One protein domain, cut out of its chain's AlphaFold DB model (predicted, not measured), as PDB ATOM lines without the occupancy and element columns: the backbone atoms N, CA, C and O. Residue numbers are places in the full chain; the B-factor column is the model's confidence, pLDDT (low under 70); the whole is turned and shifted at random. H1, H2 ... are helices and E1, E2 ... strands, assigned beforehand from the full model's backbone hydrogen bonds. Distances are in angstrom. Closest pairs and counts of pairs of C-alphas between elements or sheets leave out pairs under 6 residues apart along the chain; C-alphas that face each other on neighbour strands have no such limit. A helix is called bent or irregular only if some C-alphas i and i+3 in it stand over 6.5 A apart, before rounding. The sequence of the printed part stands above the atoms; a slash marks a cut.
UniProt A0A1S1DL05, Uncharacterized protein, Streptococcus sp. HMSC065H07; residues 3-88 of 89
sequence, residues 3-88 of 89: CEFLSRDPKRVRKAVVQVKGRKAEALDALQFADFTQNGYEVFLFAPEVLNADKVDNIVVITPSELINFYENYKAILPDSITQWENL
ATOM      1  N   CYS A   3     -42.968  29.821 -19.333       79.81
ATOM      2  CA  CYS A   3     -43.218  28.464 -18.860       79.81
ATOM      3  C   CYS A   3     -42.796  27.444 -19.919       79.81
ATOM      4  O   CYS A   3     -43.079  27.625 -21.102       79.81
ATOM      5  N   GLU A   4     -42.210  26.334 -19.477       84.69
ATOM      6  CA  GLU A   4     -41.913  25.174 -20.317       84.69
ATOM      7  C   GLU A   4     -42.921  24.048 -20.042       84.69
ATOM      8  O   GLU A   4     -43.242  23.739 -18.892       84.69
ATOM      9  N   PHE A   5     -43.403  23.407 -21.106       82.31
ATOM     10  CA  PHE A   5     -44.265  22.236 -21.058       82.31
ATOM     11  C   PHE A   5     -43.583  21.056 -21.742       82.31
ATOM     12  O   PHE A   5     -43.139  21.144 -22.885       82.31
ATOM     13  N   LEU A   6     -43.562  19.916 -21.055       84.88
ATOM     14  CA  LEU A   6     -43.046  18.657 -21.580       84.88
ATOM     15  C   LEU A   6     -44.170  17.621 -21.618       84.88
ATOM     16  O   LEU A   6     -44.875  17.404 -20.627       84.88
ATOM     17  N   SER A   7     -44.334  16.968 -22.767       84.06
ATOM     18  CA  SER A   7     -45.264  15.851 -22.924       84.06
ATOM     19  C   SER A   7     -44.913  14.732 -21.949       84.06
ATOM     20  O   SER A   7     -43.758  14.322 -21.841       84.06
ATOM     21  N   ARG A   8     -45.934  14.195 -21.279       84.62
ATOM     22  CA  ARG A   8     -45.801  13.011 -20.419       84.62
ATOM     23  C   ARG A   8     -45.894  11.696 -21.196       84.62
ATOM     24  O   ARG A   8     -45.685  10.647 -20.599       84.62
ATOM     25  N   ASP A   9     -46.224  11.732 -22.491       87.06
ATOM     26  CA  ASP A   9     -46.243  10.541 -23.344       87.06
ATOM     27  C   ASP A   9     -44.822  10.241 -23.852       87.06
ATOM     28  O   ASP A   9     -44.322  10.957 -24.726       87.06
ATOM     29  N   PRO A  10     -44.164   9.173 -23.366       81.81
ATOM     30  CA  PRO A  10     -42.799   8.847 -23.767       81.81
ATOM     31  C   PRO A  10     -42.694   8.406 -25.235       81.81
ATOM     32  O   PRO A  10     -41.604   8.430 -25.797       81.81
ATOM     33  N   LYS A  11     -43.802   8.010 -25.879       88.94
ATOM     34  CA  LYS A  11     -43.824   7.644 -27.307       88.94
ATOM     35  C   LYS A  11     -43.977   8.861 -28.215       88.94
ATOM     36  O   LYS A  11     -43.720   8.764 -29.412       88.94
ATOM     37  N   ARG A  12     -44.431   9.989 -27.662       83.00
ATOM     38  CA  ARG A  12     -44.672  11.254 -28.364       83.00
ATOM     39  C   ARG A  12     -44.177  12.404 -27.499       83.00
ATOM     40  O   ARG A  12     -44.957  13.196 -26.959       83.00
ATOM     41  N   VAL A  13     -42.855  12.466 -27.370       84.06
ATOM     42  CA  VAL A  13     -42.184  13.571 -26.693       84.06
ATOM     43  C   VAL A  13     -42.434  14.835 -27.509       84.06
ATOM     44  O   VAL A  13     -42.035  14.933 -28.664       84.06
ATOM     45  N   ARG A  14     -43.133  15.784 -26.898       89.00
ATOM     46  CA  ARG A  14     -43.331  17.140 -27.406       89.00
ATOM     47  C   ARG A  14     -42.884  18.104 -26.335       89.00
ATOM     48  O   ARG A  14     -43.053  17.815 -25.146       89.00
ATOM     49  N   LYS A  15     -42.329  19.223 -26.765       92.38
ATOM     50  CA  LYS A  15     -41.900  20.290 -25.882       92.38
ATOM     51  C   LYS A  15     -42.522  21.581 -26.364       92.38
ATOM     52  O   LYS A  15     -42.631  21.787 -27.571       92.38
ATOM     53  N   ALA A  16     -42.931  22.416 -25.430       90.62
ATOM     54  CA  ALA A  16     -43.444  23.727 -25.751       90.62
ATOM     55  C   ALA A  16     -42.929  24.765 -24.767       90.62
ATOM     56  O   ALA A  16     -42.728  24.464 -23.591       90.62
ATOM     57  N   VAL A  17     -42.739  25.983 -25.256       90.75
ATOM     58  CA  VAL A  17     -42.499  27.160 -24.419       90.75
ATOM     59  C   VAL A  17     -43.650  28.122 -24.624       90.75
ATOM     60  O   VAL A  17     -44.082  28.347 -25.751       90.75
ATOM     61  N   VAL A  18     -44.153  28.683 -23.531       89.00
ATOM     62  CA  VAL A  18     -45.181  29.721 -23.557       89.00
ATOM     63  C   VAL A  18     -44.607  30.980 -22.926       89.00
ATOM     64  O   VAL A  18     -44.225  30.970 -21.754       89.00
ATOM     65  N   GLN A  19     -44.586  32.072 -23.686       90.12
ATOM     66  CA  GLN A  19     -44.172  33.386 -23.210       90.12
ATOM     67  C   GLN A  19     -45.350  34.351 -23.245       90.12
ATOM     68  O   GLN A  19     -45.930  34.611 -24.297       90.12
ATOM     69  N   VAL A  20     -45.648  34.950 -22.091       87.25
ATOM     70  CA  VAL A  20     -46.759  35.898 -21.940       87.25
ATOM     71  C   VAL A  20     -46.288  37.225 -21.375       87.25
ATOM     72  O   VAL A  20     -45.587  37.294 -20.354       87.25
ATOM     73  N   LYS A  21     -46.684  38.292 -22.064       87.31
ATOM     74  CA  LYS A  21     -46.443  39.696 -21.738       87.31
ATOM     75  C   LYS A  21     -47.785  40.414 -21.550       87.31
ATOM     76  O   LYS A  21     -48.750  40.147 -22.257       87.31
ATOM     77  N   GLY A  22     -47.849  41.319 -20.573       82.31
ATOM     78  CA  GLY A  22     -49.052  42.114 -20.305       82.31
ATOM     79  C   GLY A  22     -49.243  43.274 -21.275       82.31
ATOM     80  O   GLY A  22     -48.321  43.645 -21.992       82.31
ATOM     81  N   ARG A  23     -50.420  43.914 -21.235       77.62
ATOM     82  CA  ARG A  23     -50.813  45.005 -22.151       77.62
ATOM     83  C   ARG A  23     -49.849  46.192 -22.247       77.62
ATOM     84  O   ARG A  23     -49.806  46.846 -23.277       77.62
ATOM     85  N   LYS A  24     -49.116  46.492 -21.172       83.00
ATOM     86  CA  LYS A  24     -48.158  47.614 -21.103       83.00
ATOM     87  C   LYS A  24     -46.706  47.189 -21.340       83.00
ATOM     88  O   LYS A  24     -45.800  47.979 -21.094       83.00
ATOM     89  N   ALA A  25     -46.477  45.933 -21.713       84.81
ATOM     90  CA  ALA A  25     -45.144  45.445 -22.017       84.81
ATOM     91  C   ALA A  25     -44.694  45.906 -23.407       84.81
ATOM     92  O   ALA A  25     -45.514  46.197 -24.274       84.81
ATOM     93  N   GLU A  26     -43.380  45.929 -23.602       89.25
ATOM     94  CA  GLU A  26     -42.768  46.144 -24.910       89.25
ATOM     95  C   GLU A  26     -43.105  45.005 -25.883       89.25
ATOM     96  O   GLU A  26     -43.468  43.896 -25.467       89.25
ATOM     97  N   ALA A  27     -42.963  45.297 -27.179       92.88
ATOM     98  CA  ALA A  27     -43.124  44.318 -28.242       92.88
ATOM     99  C   ALA A  27     -42.171  43.132 -28.041       92.88
ATOM    100  O   ALA A  27     -41.028  43.289 -27.603       92.88
ATOM    101  N   LEU A  28     -42.651  41.934 -28.361       94.44
ATOM    102  CA  LEU A  28     -41.872  40.710 -28.251       94.44
ATOM    103  C   LEU A  28     -41.299  40.342 -29.620       94.44
ATOM    104  O   LEU A  28     -42.055  40.170 -30.571       94.44
ATOM    105  N   ASP A  29     -39.981  40.200 -29.731       96.75
ATOM    106  CA  ASP A  29     -39.351  39.759 -30.978       96.75
ATOM    107  C   ASP A  29     -39.277  38.229 -31.024       96.75
ATOM    108  O   ASP A  29     -38.593  37.606 -30.208       96.75
ATOM    109  N   ALA A  30     -39.968  37.617 -31.988       96.69
ATOM    110  CA  ALA A  30     -40.009  36.166 -32.146       96.69
ATOM    111  C   ALA A  30     -38.629  35.558 -32.458       96.69
ATOM    112  O   ALA A  30     -38.395  34.391 -32.140       96.69
ATOM    113  N   LEU A  31     -37.687  36.339 -33.004       96.81
ATOM    114  CA  LEU A  31     -36.319  35.875 -33.275       96.81
ATOM    115  C   LEU A  31     -35.580  35.439 -32.003       96.81
ATOM    116  O   LEU A  31     -34.706  34.577 -32.072       96.81
ATOM    117  N   GLN A  32     -35.966  35.968 -30.838       95.62
ATOM    118  CA  GLN A  32     -35.409  35.567 -29.540       95.62
ATOM    119  C   GLN A  32     -35.705  34.100 -29.197       95.62
ATOM    120  O   GLN A  32     -35.041  33.527 -28.341       95.62
ATOM    121  N   PHE A  33     -36.682  33.485 -29.871       95.50
ATOM    122  CA  PHE A  33     -37.109  32.111 -29.630       95.50
ATOM    123  C   PHE A  33     -36.626  31.124 -30.698       95.50
ATOM    124  O   PHE A  33     -36.983  29.946 -30.644       95.50
ATOM    125  N   ALA A  34     -35.798  31.565 -31.651       95.25
ATOM    126  CA  ALA A  34     -35.302  30.714 -32.733       95.25
ATOM    127  C   ALA A  34     -34.541  29.480 -32.215       95.25
ATOM    128  O   ALA A  34     -34.692  28.387 -32.757       95.25
ATOM    129  N   ASP A  35     -33.778  29.615 -31.129       95.25
ATOM    130  CA  ASP A  35     -33.061  28.481 -30.540       95.25
ATOM    131  C   ASP A  35     -34.035  27.418 -30.008       95.25
ATOM    132  O   ASP A  35     -33.792  26.222 -30.156       95.25
ATOM    133  N   PHE A  36     -35.181  27.815 -29.447       94.12
ATOM    134  CA  PHE A  36     -36.196  26.859 -29.000       94.12
ATOM    135  C   PHE A  36     -36.789  26.091 -30.182       94.12
ATOM    136  O   PHE A  36     -36.864  24.861 -30.140       94.12
ATOM    137  N   THR A  37     -37.159  26.785 -31.259       92.88
ATOM    138  CA  THR A  37     -37.765  26.134 -32.429       92.88
ATOM    139  C   THR A  37     -36.773  25.203 -33.129       92.88
ATOM    140  O   THR A  37     -37.137  24.083 -33.491       92.88
ATOM    141  N   GLN A  38     -35.488  25.575 -33.189       93.56
ATOM    142  CA  GLN A  38     -34.402  24.700 -33.652       93.56
ATOM    143  C   GLN A  38     -34.225  23.447 -32.782       93.56
ATOM    144  O   GLN A  38     -33.878  22.380 -33.289       93.56
ATOM    145  N   ASN A  39     -34.506  23.545 -31.482       92.62
ATOM    146  CA  ASN A  39     -34.478  22.419 -30.545       92.62
ATOM    147  C   ASN A  39     -35.803  21.626 -30.499       92.62
ATOM    148  O   ASN A  39     -36.001  20.794 -29.607       92.62
ATOM    149  N   GLY A  40     -36.703  21.853 -31.463       91.25
ATOM    150  CA  GLY A  40     -37.946  21.099 -31.627       91.25
ATOM    151  C   GLY A  40     -39.062  21.504 -30.666       91.25
ATOM    152  O   GLY A  40     -39.981  20.713 -30.442       91.25
ATOM    153  N   TYR A  41     -38.980  22.698 -30.077       93.75
ATOM    154  CA  TYR A  41     -40.069  23.259 -29.289       93.75
ATOM    155  C   TYR A  41     -41.123  23.886 -30.195       93.75
ATOM    156  O   TYR A  41     -40.806  24.562 -31.173       93.75
ATOM    157  N   GLU A  42     -42.381  23.717 -29.809       93.56
ATOM    158  CA  GLU A  42     -43.470  24.572 -30.261       93.56
ATOM    159  C   GLU A  42     -43.520  25.806 -29.354       93.56
ATOM    160  O   GLU A  42     -43.565  25.686 -28.127       93.56
ATOM    161  N   VAL A  43     -43.450  27.003 -29.928       94.12
ATOM    162  CA  VAL A  43     -43.340  28.234 -29.141       94.12
ATOM    163  C   VAL A  43     -44.627  29.033 -29.256       94.12
ATOM    164  O   VAL A  43     -45.034  29.437 -30.339       94.12
ATOM    165  N   PHE A  44     -45.250  29.301 -28.115       93.38
ATOM    166  CA  PHE A  44     -46.498  30.035 -28.007       93.38
ATOM    167  C   PHE A  44     -46.250  31.417 -27.407       93.38
ATOM    168  O   PHE A  44     -45.764  31.540 -26.280       93.38
ATOM    169  N   LEU A  45     -46.607  32.466 -28.140       93.75
ATOM    170  CA  LEU A  45     -46.333  33.846 -27.753       93.75
ATOM    171  C   LEU A  45     -47.633  34.618 -27.549       93.75
ATOM    172  O   LEU A  45     -48.478  34.665 -28.436       93.75
ATOM    173  N   PHE A  46     -47.761  35.282 -26.404       91.00
ATOM    174  CA  PHE A  46     -48.797  36.280 -26.155       91.00
ATOM    175  C   PHE A  46     -48.154  37.601 -25.738       91.00
ATOM    176  O   PHE A  46     -47.488  37.685 -24.701       91.00
ATOM    177  N   ALA A  47     -48.372  38.649 -26.523       91.12
ATOM    178  CA  ALA A  47     -47.907  39.999 -26.232       91.12
ATOM    179  C   ALA A  47     -48.816  41.033 -26.918       91.12
ATOM    180  O   ALA A  47     -49.566  40.664 -27.823       91.12
ATOM    181  N   PRO A  48     -48.750  42.322 -26.526       88.50
ATOM    182  CA  PRO A  48     -49.467  43.391 -27.228       88.50
ATOM    183  C   PRO A  48     -49.089  43.468 -28.708       88.50
ATOM    184  O   PRO A  48     -49.933  43.735 -29.558       88.50
ATOM    185  N   GLU A  49     -47.815  43.207 -28.994       93.69
ATOM    186  CA  GLU A  49     -47.248  43.156 -30.330       93.69
ATOM    187  C   GLU A  49     -46.173  42.064 -30.367       93.69
ATOM    188  O   GLU A  49     -45.360  41.951 -29.442       93.69
ATOM    189  N   VAL A  50     -46.182  41.258 -31.430       95.50
ATOM    190  CA  VAL A  50     -45.154  40.250 -31.707       95.50
ATOM    191  C   VAL A  50     -44.528  40.564 -33.060       95.50
ATOM    192  O   VAL A  50     -45.215  40.573 -34.080       95.50
ATOM    193  N   LEU A  51     -43.226  40.826 -33.064       97.19
ATOM    194  CA  LEU A  51     -42.450  41.148 -34.257       97.19
ATOM    195  C   LEU A  51     -41.830  39.879 -34.845       97.19
ATOM    196  O   LEU A  51     -41.467  38.964 -34.107       97.19
ATOM    197  N   ASN A  52     -41.660  39.848 -36.171       96.94
ATOM    198  CA  ASN A  52     -40.938  38.796 -36.901       96.94
ATOM    199  C   ASN A  52     -41.476  37.362 -36.707       96.94
ATOM    200  O   ASN A  52     -40.744  36.405 -36.962       96.94
ATOM    201  N   ALA A  53     -42.724  37.186 -36.263       94.44
ATOM    202  CA  ALA A  53     -43.314  35.859 -36.059       94.44
ATOM    203  C   ALA A  53     -43.357  35.022 -37.350       94.44
ATOM    204  O   ALA A  53     -43.257  33.805 -37.303       94.44
ATOM    205  N   ASP A  54     -43.449  35.679 -38.505       94.38
ATOM    206  CA  ASP A  54     -43.413  35.088 -39.845       94.38
ATOM    207  C   ASP A  54     -42.017  34.604 -40.277       94.38
ATOM    208  O   ASP A  54     -41.892  33.896 -41.273       94.38
ATOM    209  N   LYS A  55     -40.963  34.989 -39.547       94.50
ATOM    210  CA  LYS A  55     -39.565  34.665 -39.878       94.50
ATOM    211  C   LYS A  55     -39.020  33.463 -39.114       94.50
ATOM    212  O   LYS A  55     -37.865  33.094 -39.326       94.50
ATOM    213  N   VAL A  56     -39.809  32.886 -38.210       93.12
ATOM    214  CA  VAL A  56     -39.420  31.742 -37.385       93.12
ATOM    215  C   VAL A  56     -40.518  30.688 -37.461       93.12
ATOM    216  O   VAL A  56     -41.661  30.939 -37.090       93.12
ATOM    217  N   ASP A  57     -40.160  29.493 -37.922       90.56
ATOM    218  CA  ASP A  57     -41.088  28.365 -37.981       90.56
ATOM    219  C   ASP A  57     -41.480  27.887 -36.574       90.56
ATOM    220  O   ASP A  57     -40.721  28.038 -35.616       90.56
ATOM    221  N   ASN A  58     -42.648  27.249 -36.454       91.94
ATOM    222  CA  ASN A  58     -43.181  26.693 -35.198       91.94
ATOM    223  C   ASN A  58     -43.430  27.730 -34.084       91.94
ATOM    224  O   ASN A  58     -43.424  27.388 -32.897       91.94
ATOM    225  N   ILE A  59     -43.689  28.981 -34.472       94.88
ATOM    226  CA  ILE A  59     -44.245  30.023 -33.605       94.88
ATOM    227  C   ILE A  59     -45.763  30.069 -33.773       94.88
ATOM    228  O   ILE A  59     -46.286  30.159 -34.882       94.88
ATOM    229  N   VAL A  60     -46.474  30.078 -32.650       94.38
ATOM    230  CA  VAL A  60     -47.916  30.302 -32.574       94.38
ATOM    231  C   VAL A  60     -48.156  31.577 -31.776       94.38
ATOM    232  O   VAL A  60     -47.882  31.638 -30.576       94.38
ATOM    233  N   VAL A  61     -48.675  32.614 -32.432       94.62
ATOM    234  CA  VAL A  61     -49.101  33.838 -31.741       94.62
ATOM    235  C   VAL A  61     -50.515  33.630 -31.216       94.62
ATOM    236  O   VAL A  61     -51.452  33.476 -31.993       94.62
ATOM    237  N   ILE A  62     -50.659  33.622 -29.894       91.69
ATOM    238  CA  ILE A  62     -51.940  33.446 -29.216       91.69
ATOM    239  C   ILE A  62     -52.692  34.778 -29.230       91.69
ATOM    240  O   ILE A  62     -52.176  35.809 -28.795       91.69
ATOM    241  N   THR A  63     -53.945  34.755 -29.670       89.69
ATOM    242  CA  THR A  63     -54.832  35.919 -29.596       89.69
ATOM    243  C   THR A  63     -55.396  36.126 -28.184       89.69
ATOM    244  O   THR A  63     -55.531  35.174 -27.410       89.69
ATOM    245  N   PRO A  64     -55.836  37.349 -27.829       84.44
ATOM    246  CA  PRO A  64     -56.499  37.595 -26.547       84.44
ATOM    247  C   PRO A  64     -57.707  36.696 -26.276       84.44
ATOM    248  O   PRO A  64     -57.917  36.303 -25.133       84.44
ATOM    249  N   SER A  65     -58.485  36.359 -27.305       86.88
ATOM    250  CA  SER A  65     -59.635  35.457 -27.194       86.88
ATOM    251  C   SER A  65     -59.231  34.009 -26.940       86.88
ATOM    252  O   SER A  65     -59.844  33.352 -26.106       86.88
ATOM    253  N   GLU A  66     -58.203  33.504 -27.625       88.81
ATOM    254  CA  GLU A  66     -57.708  32.138 -27.407       88.81
ATOM    255  C   GLU A  66     -57.110  31.987 -26.014       88.81
ATOM    256  O   GLU A  66     -57.344  30.979 -25.351       88.81
ATOM    257  N   LEU A  67     -56.399  33.019 -25.552       82.88
ATOM    258  CA  LEU A  67     -55.852  33.051 -24.210       82.88
ATOM    259  C   LEU A  67     -56.967  32.978 -23.158       82.88
ATOM    260  O   LEU A  67     -56.924  32.106 -22.295       82.88
ATOM    261  N   ILE A  68     -57.987  33.841 -23.255       81.88
ATOM    262  CA  ILE A  68     -59.151  33.817 -22.351       81.88
ATOM    263  C   ILE A  68     -59.863  32.462 -22.407       81.88
ATOM    264  O   ILE A  68     -60.154  31.880 -21.367       81.88
ATOM    265  N   ASN A  69     -60.098  31.921 -23.601       86.12
ATOM    266  CA  ASN A  69     -60.774  30.635 -23.758       86.12
ATOM    267  C   ASN A  69     -59.975  29.487 -23.110       86.12
ATOM    268  O   ASN A  69     -60.541  28.604 -22.469       86.12
ATOM    269  N   PHE A  70     -58.644  29.500 -23.232       82.00
ATOM    270  CA  PHE A  70     -57.781  28.554 -22.525       82.00
ATOM    271  C   PHE A  70     -57.931  28.703 -21.004       82.00
ATOM    272  O   PHE A  70     -58.111  27.709 -20.301       82.00
ATOM    273  N   TYR A  71     -57.935  29.936 -20.494       78.81
ATOM    274  CA  TYR A  71     -58.168  30.198 -19.075       78.81
ATOM    275  C   TYR A  71     -59.480  29.621 -18.583       78.81
ATOM    276  O   TYR A  71     -59.484  28.825 -17.649       78.81
ATOM    277  N   GLU A  72     -60.584  30.008 -19.208       83.12
ATOM    278  CA  GLU A  72     -61.920  29.638 -18.753       83.12
ATOM    279  C   GLU A  72     -62.115  28.118 -18.742       83.12
ATOM    280  O   GLU A  72     -62.659  27.577 -17.779       83.12
ATOM    281  N   ASN A  73     -61.591  27.413 -19.749       84.94
ATOM    282  CA  ASN A  73     -61.734  25.960 -19.849       84.94
ATOM    283  C   ASN A  73     -60.841  25.175 -18.883       84.94
ATOM    284  O   ASN A  73     -61.196  24.061 -18.493       84.94
ATOM    285  N   TYR A  74     -59.683  25.720 -18.502       80.25
ATOM    286  CA  TYR A  74     -58.695  24.995 -17.698       80.25
ATOM    287  C   TYR A  74     -58.475  25.589 -16.301       80.25
ATOM    288  O   TYR A  74     -57.688  25.039 -15.531       80.25
ATOM    289  N   LYS A  75     -59.207  26.642 -15.918       76.38
ATOM    290  CA  LYS A  75     -59.058  27.365 -14.640       76.38
ATOM    291  C   LYS A  75     -58.943  26.455 -13.416       76.38
ATOM    292  O   LYS A  75     -58.117  26.709 -12.551       76.38
ATOM    293  N   ALA A  76     -59.726  25.377 -13.355       77.25
ATOM    294  CA  ALA A  76     -59.750  24.454 -12.217       77.25
ATOM    295  C   ALA A  76     -58.454  23.640 -12.016       77.25
ATOM    296  O   ALA A  76     -58.251  23.078 -10.943       77.25
ATOM    297  N   ILE A  77     -57.608  23.534 -13.046       75.50
ATOM    298  CA  ILE A  77     -56.379  22.723 -13.032       75.50
ATOM    299  C   ILE A  77     -55.111  23.550 -13.268       75.50
ATOM    300  O   ILE A  77     -54.007  23.007 -13.202       75.50
ATOM    301  N   LEU A  78     -55.253  24.842 -13.579       72.25
ATOM    302  CA  LEU A  78     -54.124  25.738 -13.778       72.25
ATOM    303  C   LEU A  78     -53.524  26.147 -12.421       72.25
ATOM    304  O   LEU A  78     -54.269  26.445 -11.491       72.25
ATOM    305  N   PRO A  79     -52.186  26.171 -12.287       68.12
ATOM    306  CA  PRO A  79     -51.534  26.626 -11.067       68.12
ATOM    307  C   PRO A  79     -51.780  28.122 -10.826       68.12
ATOM    308  O   PRO A  79     -51.915  28.899 -11.771       68.12
ATOM    309  N   ASP A  80     -51.738  28.549  -9.563       68.75
ATOM    310  CA  ASP A  80     -52.013  29.941  -9.178       68.75
ATOM    311  C   ASP A  80     -51.093  30.961  -9.878       68.75
ATOM    312  O   ASP A  80     -51.509  32.077 -10.193       68.75
ATOM    313  N   SER A  81     -49.854  30.576 -10.206       63.19
ATOM    314  CA  SER A  81     -48.926  31.403 -10.995       63.19
ATOM    315  C   SER A  81     -49.478  31.767 -12.378       63.19
ATOM    316  O   SER A  81     -49.222  32.860 -12.879       63.19
ATOM    317  N   ILE A  82     -50.278  30.885 -12.972       64.88
ATOM    318  CA  ILE A  82     -50.946  31.086 -14.255       64.88
ATOM    319  C   ILE A  82     -52.248  31.895 -14.068       64.88
ATOM    320  O   ILE A  82     -52.554  32.753 -14.890       64.88
ATOM    321  N   THR A  83     -52.957  31.757 -12.941       55.91
ATOM    322  CA  THR A  83     -54.155  32.583 -12.646       55.91
ATOM    323  C   THR A  83     -53.866  34.081 -12.482       55.91
ATOM    324  O   THR A  83     -54.758  34.902 -12.677       55.91
ATOM    325  N   GLN A  84     -52.610  34.487 -12.239       59.06
ATOM    326  CA  GLN A  84     -52.221  35.909 -12.260       59.06
ATOM    327  C   GLN A  84     -52.427  36.583 -13.628       59.06
ATOM    328  O   GLN A  84     -52.390  37.812 -13.715       59.06
ATOM    329  N   TRP A  85     -52.654  35.811 -14.696       60.81
ATOM    330  CA  TRP A  85     -52.907  36.336 -16.035       60.81
ATOM    331  C   TRP A  85     -54.303  36.974 -16.153       60.81
ATOM    332  O   TRP A  85     -54.521  37.766 -17.068       60.81
ATOM    333  N   GLU A  86     -55.206  36.730 -15.192       55.03
ATOM    334  CA  GLU A  86     -56.499  37.425 -15.075       55.03
ATOM    335  C   GLU A  86     -56.325  38.948 -14.913       55.03
ATOM    336  O   GLU A  86     -57.153  39.716 -15.394       55.03
ATOM    337  N   ASN A  87     -55.207  39.400 -14.328       57.75
ATOM    338  CA  ASN A  87     -54.883  40.823 -14.150       57.75
ATOM    339  C   ASN A  87     -54.139  41.449 -15.350       57.75
ATOM    340  O   ASN A  87     -53.701  42.598 -15.274       57.75
ATOM    341  N   LEU A  88     -53.932  40.702 -16.443       56.34
ATOM    342  CA  LEU A  88     -53.359  41.243 -17.685       56.34
ATOM    343  C   LEU A  88     -54.418  41.938 -18.563       56.34
ATOM    344  O   LEU A  88     -54.048  42.547 -19.575       56.34
TER     345      LEU A  88
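AT A GLANCE: This is residues 3 to 88 of the 89 residues of an uncharacterized protein of Streptococcus sp. HMSC065H07 (UniProt A0A1S1DL05). A twisted four-stranded sheet has H1 over one face, while on the side away from H1 the last two helices, H2 and H3, form a loose pair that stands off the sheet. The link between E1 and E2 reaches one end of the longest C-alpha distance in the printed part, at Lys 11, and the link after E2 reaches the other, at Lys 24. The printed part has 86 residues, with three named helices and four named strands in the order E1, E2, H1, E3, E4, H2, H3; the sheet's order is E1, E2, E3, E4, mixed, and the class is mixed, helices and strands. The whole is compact, with a radius of gyration of the C-alphas of 13.5 A and spans of 34 by 32 by 18 A.

HOW THE PARTS SIT: Start at E1, residues 3 to 6, an edge strand, which forms a hairpin with E2, residues 15 to 20. They are antiparallel at 163 degrees, and N 5 and O 16 are 2.8 A apart, within hydrogen-bond range. Next comes H1, residues 30 to 38, then E3, residues 41 to 46. E2 and E3 are parallel at 15 degrees, with N 44 and O 17 at 2.8 A. E2, H1 and E3 make a strand-helix-strand unit, two parallel neighbour strands with a helix between, and its crossover is right-handed. H1 is on the sheet at a height of 9.0 A, only just over E3 alone, since E2 and E4 have 2 of its C-alphas each, and runs along the strands, at 7 degrees to E3 on the local plane. The closest C-alphas of H1 and E3, Thr 37 and Val 43, are 6.8 A apart. E4, residues 59 to 61, is the other edge strand, parallel to E3 at 21 degrees, with N 60 and O 43 at 2.8 A. H2, residues 64 to 74, and H3, residues 80 to 88, are only just not on the sheet, each with 4 pairs of C-alphas within 10 A. They are close but not clearly touching, Tyr 71 and Thr 83 having the closest C-alphas at 7.9 A, and run opposite ways at a shallow tilt of 33 degrees, only just short of steep. H1 is apart from both. Every O i to N i+4 pair of H2 is within hydrogen-bond range, against 2 of 5 in H1 and 1 of 5 in H3, where O i to N i+3 gives 4 of 6 and 5 of 6.

IN THESE COORDINATES: Find C-alpha 3 at (-43.218, 28.464, -18.860), where E1 begins, 10.2 A long. E2 spans 16.8 A and E3 16.0 A, while E4 spans 6.5 A. H1 begins at C-alpha 30, (-40.009, 36.166, -32.146), and spans 12.9 A; it is irregular, with C-alphas 32 and 35 at 7.5 A. H2 spans 15.6 A, and H3 spans 14.2 A to C-alpha 88 at (-53.359, 41.243, -17.685).

THE WHOLE: Look at Lys 11 and Lys 24, whose C-alphas are the two farthest apart, at 40.7 A. The printed part has no cut. The link from E3 to E4, residues 47 to 58, is long, and its residues 50 to 51 pair in parallel with residues 28 to 29. Residues 79 to 88, of which 80 to 88 are H3, have pLDDT under 70; the mean of the printed part is 85.6.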